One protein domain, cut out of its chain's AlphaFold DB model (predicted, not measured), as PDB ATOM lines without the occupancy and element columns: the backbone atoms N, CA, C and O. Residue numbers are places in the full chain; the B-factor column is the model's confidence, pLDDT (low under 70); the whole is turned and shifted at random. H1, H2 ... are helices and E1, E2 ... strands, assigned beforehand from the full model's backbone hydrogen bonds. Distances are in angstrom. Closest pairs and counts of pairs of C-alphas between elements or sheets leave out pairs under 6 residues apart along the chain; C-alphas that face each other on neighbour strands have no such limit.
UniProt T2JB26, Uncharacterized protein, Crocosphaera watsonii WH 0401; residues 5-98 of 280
ATOM      1  N   ILE A   5       0.712 -15.795  -2.548       84.56
ATOM      2  CA  ILE A   5       1.663 -16.087  -1.475       84.56
ATOM      3  C   ILE A   5       1.582 -14.978  -0.426       84.56
ATOM      4  O   ILE A   5       1.102 -13.879  -0.724       84.56
ATOM      5  N   LEU A   6       2.096 -15.234   0.767       84.31
ATOM      6  CA  LEU A   6       2.288 -14.214   1.789       84.31
ATOM      7  C   LEU A   6       3.772 -13.859   1.849       84.31
ATOM      8  O   LEU A   6       4.607 -14.739   2.029       84.31
ATOM      9  N   CYS A   7       4.129 -12.581   1.703       85.94
ATOM     10  CA  CYS A   7       5.516 -12.187   1.936       85.94
ATOM     11  C   CYS A   7       5.856 -12.378   3.426       85.94
ATOM     12  O   CYS A   7       5.220 -11.733   4.256       85.94
ATOM     13  N   PRO A   8       6.879 -13.174   3.779       79.75
ATOM     14  CA  PRO A   8       7.224 -13.460   5.170       79.75
ATOM     15  C   PRO A   8       7.848 -12.260   5.882       79.75
ATOM     16  O   PRO A   8       8.010 -12.292   7.091       79.75
ATOM     17  N   PHE A   9       8.213 -11.215   5.139       81.94
ATOM     18  CA  PHE A   9       8.819 -10.012   5.691       81.94
ATOM     19  C   PHE A   9       7.795  -8.890   5.912       81.94
ATOM     20  O   PHE A   9       7.716  -8.330   6.993       81.94
ATOM     21  N   CYS A  10       6.996  -8.551   4.891       83.62
ATOM     22  CA  CYS A  10       6.035  -7.438   4.975       83.62
ATOM     23  C   CYS A  10       4.569  -7.865   5.149       83.62
ATOM     24  O   CYS A  10       3.693  -7.006   5.173       83.62
ATOM     25  N   PHE A  11       4.284  -9.171   5.189       81.50
ATOM     26  CA  PHE A  11       2.946  -9.762   5.370       81.50
ATOM     27  C   PHE A  11       1.888  -9.350   4.340       81.50
ATOM     28  O   PHE A  11       0.694  -9.576   4.524       81.50
ATOM     29  N   ASN A  12       2.312  -8.800   3.204       86.31
ATOM     30  CA  ASN A  12       1.418  -8.538   2.088       86.31
ATOM     31  C   ASN A  12       1.143  -9.822   1.299       86.31
ATOM     32  O   ASN A  12       2.070 -10.548   0.922       86.31
ATOM     33  N   LYS A  13      -0.138 -10.065   0.995       87.69
ATOM     34  CA  LYS A  13      -0.568 -11.121   0.069       87.69
ATOM     35  C   LYS A  13      -0.286 -10.689  -1.366       87.69
ATOM     36  O   LYS A  13      -0.804  -9.674  -1.825       87.69
ATOM     37  N   ILE A  14       0.513 -11.470  -2.082       90.00
ATOM     38  CA  ILE A  14       0.998 -11.145  -3.426       90.00
ATOM     39  C   ILE A  14       0.534 -12.225  -4.392       90.00
ATOM     40  O   ILE A  14       0.717 -13.415  -4.148       90.00
ATOM     41  N   GLU A  15      -0.058 -11.819  -5.512       89.25
ATOM     42  CA  GLU A  15      -0.304 -12.740  -6.620       89.25
ATOM     43  C   GLU A  15       1.026 -13.157  -7.246       89.25
ATOM     44  O   GLU A  15       1.854 -12.309  -7.573       89.25
ATOM     45  N   VAL A  16       1.221 -14.458  -7.467       85.50
ATOM     46  CA  VAL A  16       2.480 -15.006  -8.000       85.50
ATOM     47  C   VAL A  16       2.875 -14.372  -9.343       85.50
ATOM     48  O   VAL A  16       4.058 -14.189  -9.619       85.50
ATOM     49  N   SER A  17       1.897 -13.983 -10.167       85.25
ATOM     50  CA  SER A  17       2.107 -13.294 -11.449       85.25
ATOM     51  C   SER A  17       2.662 -11.872 -11.318       85.25
ATOM     52  O   SER A  17       3.224 -11.361 -12.285       85.25
ATOM     53  N   LYS A  18       2.508 -11.239 -10.149       90.56
ATOM     54  CA  LYS A  18       2.968  -9.875  -9.843       90.56
ATOM     55  C   LYS A  18       4.342  -9.850  -9.169       90.56
ATOM     56  O   LYS A  18       4.815  -8.779  -8.809       90.56
ATOM     57  N   LEU A  19       4.969 -11.011  -8.968       91.06
ATOM     58  CA  LEU A  19       6.327 -11.076  -8.440       91.06
ATOM     59  C   LEU A  19       7.310 -10.413  -9.405       91.06
ATOM     60  O   LEU A  19       7.280 -10.643 -10.616       91.06
ATOM     61  N   GLU A  20       8.205  -9.619  -8.835       94.44
ATOM     62  CA  GLU A  20       9.303  -8.994  -9.557       94.44
ATOM     63  C   GLU A  20      10.565  -9.846  -9.444       94.44
ATOM     64  O   GLU A  20      10.624 -10.829  -8.699       94.44
ATOM     65  N   TYR A  21      11.583  -9.485 -10.217       94.31
ATOM     66  CA  TYR A  21      12.840 -10.210 -10.302       94.31
ATOM     67  C   TYR A  21      14.000  -9.304  -9.935       94.31
ATOM     68  O   TYR A  21      14.047  -8.152 -10.360       94.31
ATOM     69  N   ARG A  22      14.974  -9.847  -9.202       95.25
ATOM     70  CA  ARG A  22      16.238  -9.167  -8.908       95.25
ATOM     71  C   ARG A  22      17.362  -9.741  -9.758       95.25
ATOM     72  O   ARG A  22      17.552 -10.955  -9.837       95.25
ATOM     73  N   CYS A  23      18.147  -8.881 -10.398       95.31
ATOM     74  CA  CYS A  23      19.336  -9.316 -11.126       95.31
ATOM     75  C   CYS A  23      20.429  -9.792 -10.155       95.31
ATOM     76  O   CYS A  23      20.948  -9.000  -9.375       95.31
ATOM     77  N   GLY A  24      20.820 -11.069 -10.230       93.00
ATOM     78  CA  GLY A  24      21.886 -11.633  -9.389       93.00
ATOM     79  C   GLY A  24      23.316 -11.367  -9.884       93.00
ATOM     80  O   GLY A  24      24.279 -11.722  -9.206       93.00
ATOM     81  N   TYR A  25      23.489 -10.771 -11.070       95.06
ATOM     82  CA  TYR A  25      24.815 -10.562 -11.653       95.06
ATOM     83  C   TYR A  25      25.543  -9.387 -10.992       95.06
ATOM     84  O   TYR A  25      25.140  -8.232 -11.133       95.06
ATOM     85  N   GLN A  26      26.661  -9.680 -10.321       93.44
ATOM     86  CA  GLN A  26      27.360  -8.703  -9.483       93.44
ATOM     87  C   GLN A  26      27.889  -7.483 -10.250       93.44
ATOM     88  O   GLN A  26      27.923  -6.397  -9.682       93.44
ATOM     89  N   ARG A  27      28.240  -7.640 -11.535       95.25
ATOM     90  CA  ARG A  27      28.731  -6.560 -12.415       95.25
ATOM     91  C   ARG A  27      27.637  -5.983 -13.325       95.25
ATOM     92  O   ARG A  27      27.929  -5.455 -14.392       95.25
ATOM     93  N   CYS A  28      26.362  -6.145 -12.965       96.31
ATOM     94  CA  CYS A  28      25.269  -5.555 -13.730       96.31
ATOM     95  C   CYS A  28      25.341  -4.015 -13.649       96.31
ATOM     96  O   CYS A  28      25.341  -3.486 -12.539       96.31
ATOM     97  N   PRO A  29      25.319  -3.279 -14.777       96.25
ATOM     98  CA  PRO A  29      25.311  -1.813 -14.761       96.25
ATOM     99  C   PRO A  29      24.004  -1.229 -14.202       96.25
ATOM    100  O   PRO A  29      23.931  -0.043 -13.923       96.25
ATOM    101  N   GLY A  30      22.958  -2.048 -14.051       95.44
ATOM    102  CA  GLY A  30      21.685  -1.644 -13.452       95.44
ATOM    103  C   GLY A  30      21.641  -1.729 -11.926       95.44
ATOM    104  O   GLY A  30      20.573  -1.516 -11.362       95.44
ATOM    105  N   ARG A  31      22.738  -2.107 -11.258       96.75
ATOM    106  CA  ARG A  31      22.786  -2.094  -9.792       96.75
ATOM    107  C   ARG A  31      22.580  -0.680  -9.274       96.75
ATOM    108  O   ARG A  31      23.146   0.263  -9.815       96.75
ATOM    109  N   THR A  32      21.778  -0.552  -8.229       96.19
ATOM    110  CA  THR A  32      21.389   0.742  -7.671       96.19
ATOM    111  C   THR A  32      21.046   0.598  -6.195       96.19
ATOM    112  O   THR A  32      20.885  -0.518  -5.697       96.19
ATOM    113  N   GLN A  33      20.951   1.723  -5.496       96.31
ATOM    114  CA  GLN A  33      20.446   1.763  -4.130       96.31
ATOM    115  C   GLN A  33      18.992   1.285  -4.082       96.31
ATOM    116  O   GLN A  33      18.143   1.790  -4.819       96.31
ATOM    117  N   ASP A  34      18.710   0.320  -3.210       95.31
ATOM    118  CA  ASP A  34      17.363  -0.208  -3.010       95.31
ATOM    119  C   ASP A  34      16.703   0.436  -1.787       95.31
ATOM    120  O   ASP A  34      16.757  -0.077  -0.668       95.31
ATOM    121  N   VAL A  35      16.102   1.606  -2.008       94.94
ATOM    122  CA  VAL A  35      15.451   2.392  -0.948       94.94
ATOM    123  C   VAL A  35      14.255   1.647  -0.352       94.94
ATOM    124  O   VAL A  35      14.050   1.701   0.856       94.94
ATOM    125  N   ILE A  36      13.501   0.913  -1.178       94.81
ATOM    126  CA  ILE A  36      12.319   0.158  -0.741       94.81
ATOM    127  C   ILE A  36      12.739  -0.972   0.205       94.81
ATOM    128  O   ILE A  36      12.153  -1.124   1.277       94.81
ATOM    129  N   LEU A  37      13.786  -1.730  -0.146       91.44
ATOM    130  CA  LEU A  37      14.326  -2.765   0.736       91.44
ATOM    131  C   LEU A  37      14.865  -2.168   2.041       91.44
ATOM    132  O   LEU A  37      14.597  -2.703   3.116       91.44
ATOM    133  N   ALA A  38      15.608  -1.065   1.948       88.12
ATOM    134  CA  ALA A  38      16.217  -0.414   3.102       88.12
ATOM    135  C   ALA A  38      15.170   0.098   4.098       88.12
ATOM    136  O   ALA A  38      15.279  -0.181   5.290       88.12
ATOM    137  N   GLN A  39      14.124   0.773   3.608       87.88
ATOM    138  CA  GLN A  39      12.999   1.232   4.425       87.88
ATOM    139  C   GLN A  39      12.286   0.064   5.098       87.88
ATOM    140  O   GLN A  39      12.019   0.114   6.296       87.88
ATOM    141  N   ALA A  40      12.027  -1.010   4.351       83.12
ATOM    142  CA  ALA A  40      11.384  -2.193   4.901       83.12
ATOM    143  C   ALA A  40      12.228  -2.830   6.025       83.12
ATOM    144  O   ALA A  40      11.679  -3.284   7.022       83.12
ATOM    145  N   GLN A  41      13.557  -2.829   5.891       79.44
ATOM    146  CA  GLN A  41      14.493  -3.362   6.889       79.44
ATOM    147  C   GLN A  41      14.828  -2.391   8.029       79.44
ATOM    148  O   GLN A  41      15.586  -2.762   8.922       79.44
ATOM    149  N   GLY A  42      14.306  -1.161   8.006       78.44
ATOM    150  CA  GLY A  42      14.683  -0.127   8.969       78.44
ATOM    151  C   GLY A  42      16.170   0.237   8.906       78.44
ATOM    152  O   GLY A  42      16.754   0.611   9.920       78.44
ATOM    153  N   LEU A  43      16.814   0.080   7.743       79.50
ATOM    154  CA  LEU A  43      18.218   0.439   7.573       79.50
ATOM    155  C   LEU A  43      18.360   1.960   7.431       79.50
ATOM    156  O   LEU A  43      17.632   2.563   6.639       79.50
ATOM    157  N   PRO A  44      19.327   2.588   8.127       81.88
ATOM    158  CA  PRO A  44      19.530   4.035   8.056       81.88
ATOM    159  C   PRO A  44      20.014   4.487   6.674       81.88
ATOM    160  O   PRO A  44      19.780   5.625   6.275       81.88
ATOM    161  N   THR A  45      20.688   3.604   5.930       87.62
ATOM    162  CA  THR A  45      21.203   3.883   4.589       87.62
ATOM    163  C   THR A  45      20.896   2.730   3.625       87.62
ATOM    164  O   THR A  45      21.070   1.561   3.983       87.62
ATOM    165  N   PRO A  46      20.451   3.021   2.385       92.12
ATOM    166  CA  PRO A  46      20.218   1.987   1.385       92.12
ATOM    167  C   PRO A  46      21.494   1.293   0.906       92.12
ATOM    168  O   PRO A  46      22.494   1.943   0.590       92.12
ATOM    169  N   THR A  47      21.430  -0.031   0.763       89.81
ATOM    170  CA  THR A  47      22.495  -0.835   0.153       89.81
ATOM    171  C   THR A  47      22.369  -0.857  -1.371       89.81
ATOM    172  O   THR A  47      21.283  -0.707  -1.938       89.81
ATOM    173  N   VAL A  48      23.503  -1.036  -2.058       93.94
ATOM    174  CA  VAL A  48      23.529  -1.206  -3.518       93.94
ATOM    175  C   VAL A  48      23.206  -2.651  -3.870       93.94
ATOM    176  O   VAL A  48      24.046  -3.548  -3.753       93.94
ATOM    177  N   GLU A  49      22.011  -2.867  -4.398       95.00
ATOM    178  CA  GLU A  49      21.498  -4.187  -4.734       95.00
ATOM    179  C   GLU A  49      21.396  -4.408  -6.250       95.00
ATOM    180  O   GLU A  49      21.629  -3.519  -7.077       95.00
ATOM    181  N   GLY A  50      21.062  -5.640  -6.634       95.38
ATOM    182  CA  GLY A  50      20.686  -5.964  -8.008       95.38
ATOM    183  C   GLY A  50      19.428  -5.213  -8.451       95.38
ATOM    184  O   GLY A  50      18.506  -5.052  -7.652       95.38
ATOM    185  N   LEU A  51      19.370  -4.819  -9.730       96.44
ATOM    186  CA  LEU A  51      18.182  -4.205 -10.339       96.44
ATOM    187  C   LEU A  51      16.938  -5.064 -10.097       96.44
ATOM    188  O   LEU A  51      16.955  -6.248 -10.452       96.44
ATOM    189  N   VAL A  52      15.875  -4.446  -9.582       96.69
ATOM    190  CA  VAL A  52      14.530  -5.026  -9.499       96.69
ATOM    191  C   VAL A  52      13.732  -4.647 -10.749       96.69
ATOM    192  O   VAL A  52      13.826  -3.517 -11.228       96.69
ATOM    193  N   PHE A  53      13.009  -5.601 -11.331       95.50
ATOM    194  CA  PHE A  53      12.204  -5.380 -12.531       95.50
ATOM    195  C   PHE A  53      11.036  -6.369 -12.635       95.50
ATOM    196  O   PHE A  53      11.139  -7.530 -12.234       95.50
ATOM    197  N   ALA A  54       9.932  -5.916 -13.227       92.56
ATOM    198  CA  ALA A  54       8.765  -6.748 -13.490       92.56
ATOM    199  C   ALA A  54       9.037  -7.824 -14.556       92.56
ATOM    200  O   ALA A  54       9.873  -7.665 -15.449       92.56
ATOM    201  N   SER A  55       8.283  -8.922 -14.482       84.44
ATOM    202  CA  SER A  55       8.299  -9.977 -15.498       84.44
ATOM    203  C   SER A  55       7.906  -9.426 -16.869       84.44
ATOM    204  O   SER A  55       6.852  -8.807 -17.015       84.44
ATOM    205  N   ASN A  56       8.711  -9.697 -17.899       71.06
ATOM    206  CA  ASN A  56       8.430  -9.249 -19.262       71.06
ATOM    207  C   ASN A  56       7.776 -10.375 -20.079       71.06
ATOM    208  O   ASN A  56       8.237 -10.745 -21.157       71.06
ATOM    209  N   ASN A  57       6.700 -10.963 -19.552       62.19
ATOM    210  CA  ASN A  57       5.914 -11.977 -20.259       62.19
ATOM    211  C   ASN A  57       4.875 -11.313 -21.182       62.19
ATOM    212  O   ASN A  57       3.671 -11.509 -21.033       62.19
ATOM    213  N   LYS A  58       5.335 -10.521 -22.156       47.69
ATOM    214  CA  LYS A  58       4.514 -10.108 -23.302       47.69
ATOM    215  C   LYS A  58       4.817 -11.041 -24.479       47.69
ATOM    216  O   LYS A  58       5.756 -10.800 -25.225       47.69
ATOM    217  N   GLY A  59       4.058 -12.130 -24.633       39.66
ATOM    218  CA  GLY A  59       4.149 -12.972 -25.835       39.66
ATOM    219  C   GLY A  59       3.447 -14.327 -25.734       39.66
ATOM    220  O   GLY A  59       3.889 -15.163 -24.958       39.66
ATOM    221  N   ILE A  60       2.356 -14.485 -26.504       36.88
ATOM    222  CA  ILE A  60       1.825 -15.589 -27.364       36.88
ATOM    223  C   ILE A  60       2.201 -17.077 -27.065       36.88
ATOM    224  O   ILE A  60       1.840 -17.980 -27.805       36.88
ATOM    225  N   GLY A  61       2.863 -17.416 -25.960       39.91
ATOM    226  CA  GLY A  61       3.296 -18.780 -25.610       39.91
ATOM    227  C   GLY A  61       2.308 -19.575 -24.749       39.91
ATOM    228  O   GLY A  61       2.685 -20.598 -24.184       39.91
ATOM    229  N   GLY A  62       1.060 -19.112 -24.618       40.59
ATOM    230  CA  GLY A  62       0.040 -19.703 -23.740       40.59
ATOM    231  C   GLY A  62      -0.437 -21.111 -24.123       40.59
ATOM    232  O   GLY A  62      -1.244 -21.677 -23.395       40.59
ATOM    233  N   PHE A  63       0.054 -21.690 -25.224       37.44
ATOM    234  CA  PHE A  63      -0.407 -22.987 -25.736       37.44
ATOM    235  C   PHE A  63       0.503 -24.183 -25.404       37.44
ATOM    236  O   PHE A  63       0.065 -25.321 -25.515       37.44
ATOM    237  N   PHE A  64       1.739 -23.964 -24.934       33.59
ATOM    238  CA  PHE A  64       2.667 -25.048 -24.566       33.59
ATOM    239  C   PHE A  64       3.289 -24.834 -23.176       33.59
ATOM    240  O   PHE A  64       4.489 -24.625 -23.034       33.59
ATOM    241  N   GLY A  65       2.443 -24.870 -22.142       38.53
ATOM    242  CA  GLY A  65       2.656 -25.544 -20.845       38.53
ATOM    243  C   GLY A  65       3.958 -25.410 -20.032       38.53
ATOM    244  O   GLY A  65       4.098 -26.139 -19.053       38.53
ATOM    245  N   ARG A  66       4.919 -24.541 -20.359       42.69
ATOM    246  CA  ARG A  66       6.133 -24.334 -19.549       42.69
ATOM    247  C   ARG A  66       6.330 -22.852 -19.270       42.69
ATOM    248  O   ARG A  66       6.817 -22.105 -20.116       42.69
ATOM    249  N   SER A  67       5.961 -22.421 -18.064       50.53
ATOM    250  CA  SER A  67       6.344 -21.099 -17.573       50.53
ATOM    251  C   SER A  67       7.874 -21.010 -17.565       50.53
ATOM    252  O   SER A  67       8.562 -21.880 -17.029       50.53
ATOM    253  N   LYS A  68       8.443 -19.982 -18.208       57.59
ATOM    254  CA  LYS A  68       9.880 -19.708 -18.087       57.59
ATOM    255  C   LYS A  68      10.174 -19.443 -16.611       57.59
ATOM    256  O   LYS A  68       9.702 -18.456 -16.052       57.59
ATOM    257  N   LEU A  69      10.943 -20.333 -15.982       66.62
ATOM    258  CA  LEU A  69      11.294 -20.254 -14.560       66.62
ATOM    259  C   LEU A  69      12.175 -19.037 -14.207       66.62
ATOM    260  O   LEU A  69      12.330 -18.727 -13.025       66.62
ATOM    261  N   GLY A  70      12.721 -18.337 -15.206       79.69
ATOM    262  CA  GLY A  70      13.563 -17.151 -15.043       79.69
ATOM    263  C   GLY A  70      13.263 -16.052 -16.066       79.69
ATOM    264  O   GLY A  70      12.595 -16.280 -17.075       79.69
ATOM    265  N   GLN A  71      13.766 -14.853 -15.781       89.69
ATOM    266  CA  GLN A  71      13.643 -13.647 -16.601       89.69
ATOM    267  C   GLN A  71      15.028 -13.113 -16.978       89.69
ATOM    268  O   GLN A  71      16.002 -13.318 -16.252       89.69
ATOM    269  N   LYS A  72      15.128 -12.409 -18.109       93.06
ATOM    270  CA  LYS A  72      16.365 -11.726 -18.513       93.06
ATOM    271  C   LYS A  72      16.372 -10.305 -17.970       93.06
ATOM    272  O   LYS A  72      15.413  -9.564 -18.162       93.06
ATOM    273  N   CYS A  73      17.463  -9.925 -17.314       94.94
ATOM    274  CA  CYS A  73      17.637  -8.566 -16.818       94.94
ATOM    275  C   CYS A  73      17.649  -7.564 -17.988       94.94
ATOM    276  O   CYS A  73      18.465  -7.724 -18.898       94.94
ATOM    277  N   PRO A  74      16.842  -6.488 -17.951       95.31
ATOM    278  CA  PRO A  74      16.750  -5.526 -19.053       95.31
ATOM    279  C   PRO A  74      18.017  -4.676 -19.245       95.31
ATOM    280  O   PRO A  74      18.151  -4.010 -20.265       95.31
ATOM    281  N   LYS A  75      18.951  -4.678 -18.283       96.38
ATOM    282  CA  LYS A  75      20.198  -3.893 -18.348       96.38
ATOM    283  C   LYS A  75      21.423  -4.696 -18.785       96.38
ATOM    284  O   LYS A  75      22.289  -4.144 -19.446       96.38
ATOM    285  N   CYS A  76      21.524  -5.972 -18.404       95.69
ATOM    286  CA  CYS A  76      22.704  -6.805 -18.701       95.69
ATOM    287  C   CYS A  76      22.396  -8.087 -19.481       95.69
ATOM    288  O   CYS A  76      23.311  -8.853 -19.774       95.69
ATOM    289  N   ASN A  77      21.120  -8.355 -19.773       94.38
ATOM    290  CA  ASN A  77      20.632  -9.532 -20.495       94.38
ATOM    291  C   ASN A  77      20.966 -10.898 -19.845       94.38
ATOM    292  O   ASN A  77      20.721 -11.944 -20.445       94.38
ATOM    293  N   LYS A  78      21.510 -10.915 -18.617       94.44
ATOM    294  CA  LYS A  78      21.730 -12.143 -17.837       94.44
ATOM    295  C   LYS A  78      20.408 -12.672 -17.290       94.44
ATOM    296  O   LYS A  78      19.532 -11.897 -16.902       94.44
ATOM    297  N   GLU A  79      20.283 -13.992 -17.253       92.69
ATOM    298  CA  GLU A  79      19.123 -14.673 -16.684       92.69
ATOM    299  C   GLU A  79      19.151 -14.627 -15.154       92.69
ATOM    300  O   GLU A  79      20.207 -14.720 -14.526       92.69
ATOM    301  N   THR A  80      17.975 -14.473 -14.553       91.44
ATOM    302  CA  THR A  80      17.765 -14.550 -13.109       91.44
ATOM    303  C   THR A  80      16.442 -15.245 -12.806       91.44
ATOM    304  O   THR A  80      15.435 -15.037 -13.483       91.44
ATOM    305  N   SER A  81      16.439 -16.073 -11.768       90.00
ATOM    306  CA  SER A  81      15.242 -16.679 -11.177       90.00
ATOM    307  C   SER A  81      14.924 -16.107  -9.792       90.00
ATOM    308  O   SER A  81      13.948 -16.534  -9.174       90.00
ATOM    309  N   ILE A  82      15.729 -15.149  -9.308       90.56
ATOM    310  CA  ILE A  82      15.570 -14.534  -7.988       90.56
ATOM    311  C   ILE A  82      14.310 -13.676  -8.020       90.56
ATOM    312  O   ILE A  82      14.310 -12.591  -8.602       90.56
ATOM    313  N   LYS A  83      13.242 -14.182  -7.407       91.44
ATOM    314  CA  LYS A  83      11.996 -13.442  -7.217       91.44
ATOM    315  C   LYS A  83      12.123 -12.525  -6.009       91.44
ATOM    316  O   LYS A  83      12.781 -12.888  -5.035       91.44
ATOM    317  N   VAL A  84      11.466 -11.374  -6.048       93.94
ATOM    318  CA  VAL A  84      11.376 -10.445  -4.918       93.94
ATOM    319  C   VAL A  84       9.943  -9.973  -4.703       93.94
ATOM    320  O   VAL A  84       9.108 -10.013  -5.609       93.94
ATOM    321  N   CYS A  85       9.654  -9.550  -3.476       93.69
ATOM    322  CA  CYS A  85       8.383  -8.927  -3.138       93.69
ATOM    323  C   CYS A  85       8.256  -7.557  -3.836       93.69
ATOM    324  O   CYS A  85       9.130  -6.723  -3.622       93.69
ATOM    325  N   PRO A  86       7.173  -7.259  -4.575       95.19
ATOM    326  CA  PRO A  86       6.986  -5.941  -5.198       95.19
ATOM    327  C   PRO A  86       6.727  -4.816  -4.179       95.19
ATOM    328  O   PRO A  86       6.880  -3.648  -4.501       95.19
ATOM    329  N   ASN A  87       6.323  -5.148  -2.945       94.56
ATOM    330  CA  ASN A  87       6.010  -4.144  -1.917       94.56
ATOM    331  C   ASN A  87       7.223  -3.749  -1.066       94.56
ATOM    332  O   ASN A  87       7.294  -2.626  -0.587       94.56
ATOM    333  N   CYS A  88       8.144  -4.685  -0.815       92.12
ATOM    334  CA  CYS A  88       9.272  -4.471   0.101       92.12
ATOM    335  C   CYS A  88      10.619  -4.950  -0.447       92.12
ATOM    336  O   CYS A  88      11.611  -4.946   0.274       92.12
ATOM    337  N   HIS A  89      10.652  -5.443  -1.687       94.44
ATOM    338  CA  HIS A  89      11.844  -5.953  -2.367       94.44
ATOM    339  C   HIS A  89      12.582  -7.099  -1.647       94.44
ATOM    340  O   HIS A  89      13.700  -7.464  -2.038       94.44
ATOM    341  N   TYR A  90      11.951  -7.706  -0.631       89.88
ATOM    342  CA  TYR A  90      12.489  -8.850   0.098       89.88
ATOM    343  C   TYR A  90      12.739 -10.026  -0.846       89.88
ATOM    344  O   TYR A  90      11.953 -10.279  -1.764       89.88
ATOM    345  N   ASP A  91      13.842 -10.731  -0.616       88.81
ATOM    346  CA  ASP A  91      14.287 -11.843  -1.443       88.81
ATOM    347  C   ASP A  91      13.400 -13.077  -1.231       88.81
ATOM    348  O   ASP A  91      13.352 -13.666  -0.155       88.81
ATOM    349  N   LEU A  92      12.692 -13.472  -2.286       87.50
ATOM    350  CA  LEU A  92      11.806 -14.630  -2.315       87.50
ATOM    351  C   LEU A  92      12.406 -15.748  -3.178       87.50
ATOM    352  O   LEU A  92      11.674 -16.506  -3.818       87.50
ATOM    353  N   ARG A  93      13.742 -15.885  -3.223       84.19
ATOM    354  CA  ARG A  93      14.436 -16.948  -3.980       84.19
ATOM    355  C   ARG A  93      13.982 -18.348  -3.606       84.19
ATOM    356  O   ARG A  93      14.088 -19.254  -4.429       84.19
ATOM    357  N   TYR A  94      13.442 -18.532  -2.407       76.75
ATOM    358  CA  TYR A  94      12.854 -19.795  -1.989       76.75
ATOM    359  C   TYR A  94      11.675 -20.198  -2.888       76.75
ATOM    360  O   TYR A  94      11.434 -21.380  -3.099       76.75
ATOM    361  N   LEU A  95      10.982 -19.249  -3.513       76.56
ATOM    362  CA  LEU A  95       9.934 -19.502  -4.506       76.56
ATOM    363  C   LEU A  95      10.484 -19.794  -5.911       76.56
ATOM    364  O   LEU A  95       9.737 -19.779  -6.894       76.56
ATOM    365  N   SER A  96      11.791 -20.021  -6.060       69.50
ATOM    366  CA  SER A  96      12.368 -20.538  -7.304       69.50
ATOM    367  C   SER A  96      11.855 -21.952  -7.568       69.50
ATOM    368  O   SER A  96      11.729 -22.753  -6.645       69.50
ATOM    369  N   GLY A  97      11.568 -22.268  -8.831       69.25
ATOM    370  CA  GLY A  97      10.925 -23.532  -9.191       69.25
ATOM    371  C   GLY A  97       9.446 -23.379  -9.546       69.25
ATOM    372  O   GLY A  97       8.950 -22.281  -9.813       69.25
ATOM    373  N   ASP A  98       8.761 -24.518  -9.559       69.06
ATOM    374  CA  ASP A  98       7.320 -24.623  -9.753       69.06
ATOM    375  C   ASP A  98       6.592 -24.346  -8.427       69.06
ATOM    376  O   ASP A  98       6.476 -25.222  -7.568       69.06
TER     377      ASP A  98
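Overview. This is residues 5 to 98 of the 280 residues of an uncharacterized protein of Crocosphaera watsonii WH 0401 (UniProt T2JB26). There is little regular structure: mostly loops, gathered round a tiny ladder of E2 beside E3 in the middle, while residues 58 to 65 stick out as a free loop. Short H1 and E1 are set away from each other. The printed part has 94 residues, only 15 of them in named elements, in the order E1, E2, H1, E3; the class is mixed and the sheet antiparallel. It is compact, with a radius of gyration of the C-alphas of 13.7 A, but elongated, spanning 48 by 31 by 19 A.

Arrangement. E1, residues 13 to 15, pairs with no named strand; residues 5 to 6 pair with its residues 13 to 14, antiparallel. E2, residues 20 to 22, and E3, residues 52 to 54, are antiparallel neighbours at 147 degrees, with N 21 and O 53 2.8 A apart, within hydrogen-bond range. E1 is apart from E2, E3 and H1, residues 35 to 40. In H1 every O i to N i+4 pair is within hydrogen-bond range.

Along the chain. E1 begins at C-alpha 13 (-0.568, -11.121, 0.069) and is 6.9 A long, E2 7.0 A, H1 8.5 A; E3, 7.2 A, ends at C-alpha 54 (8.765, -6.748, -13.490).

Size, cuts and confidence. The C-alphas farthest apart, of Pro 44 and Phe 63, are 47.6 A apart. The printed part has no cut. The links E2 to H1 and H1 to E3 are long. The pLDDT is under 70 at residues 57 to 69 and 96 to 98.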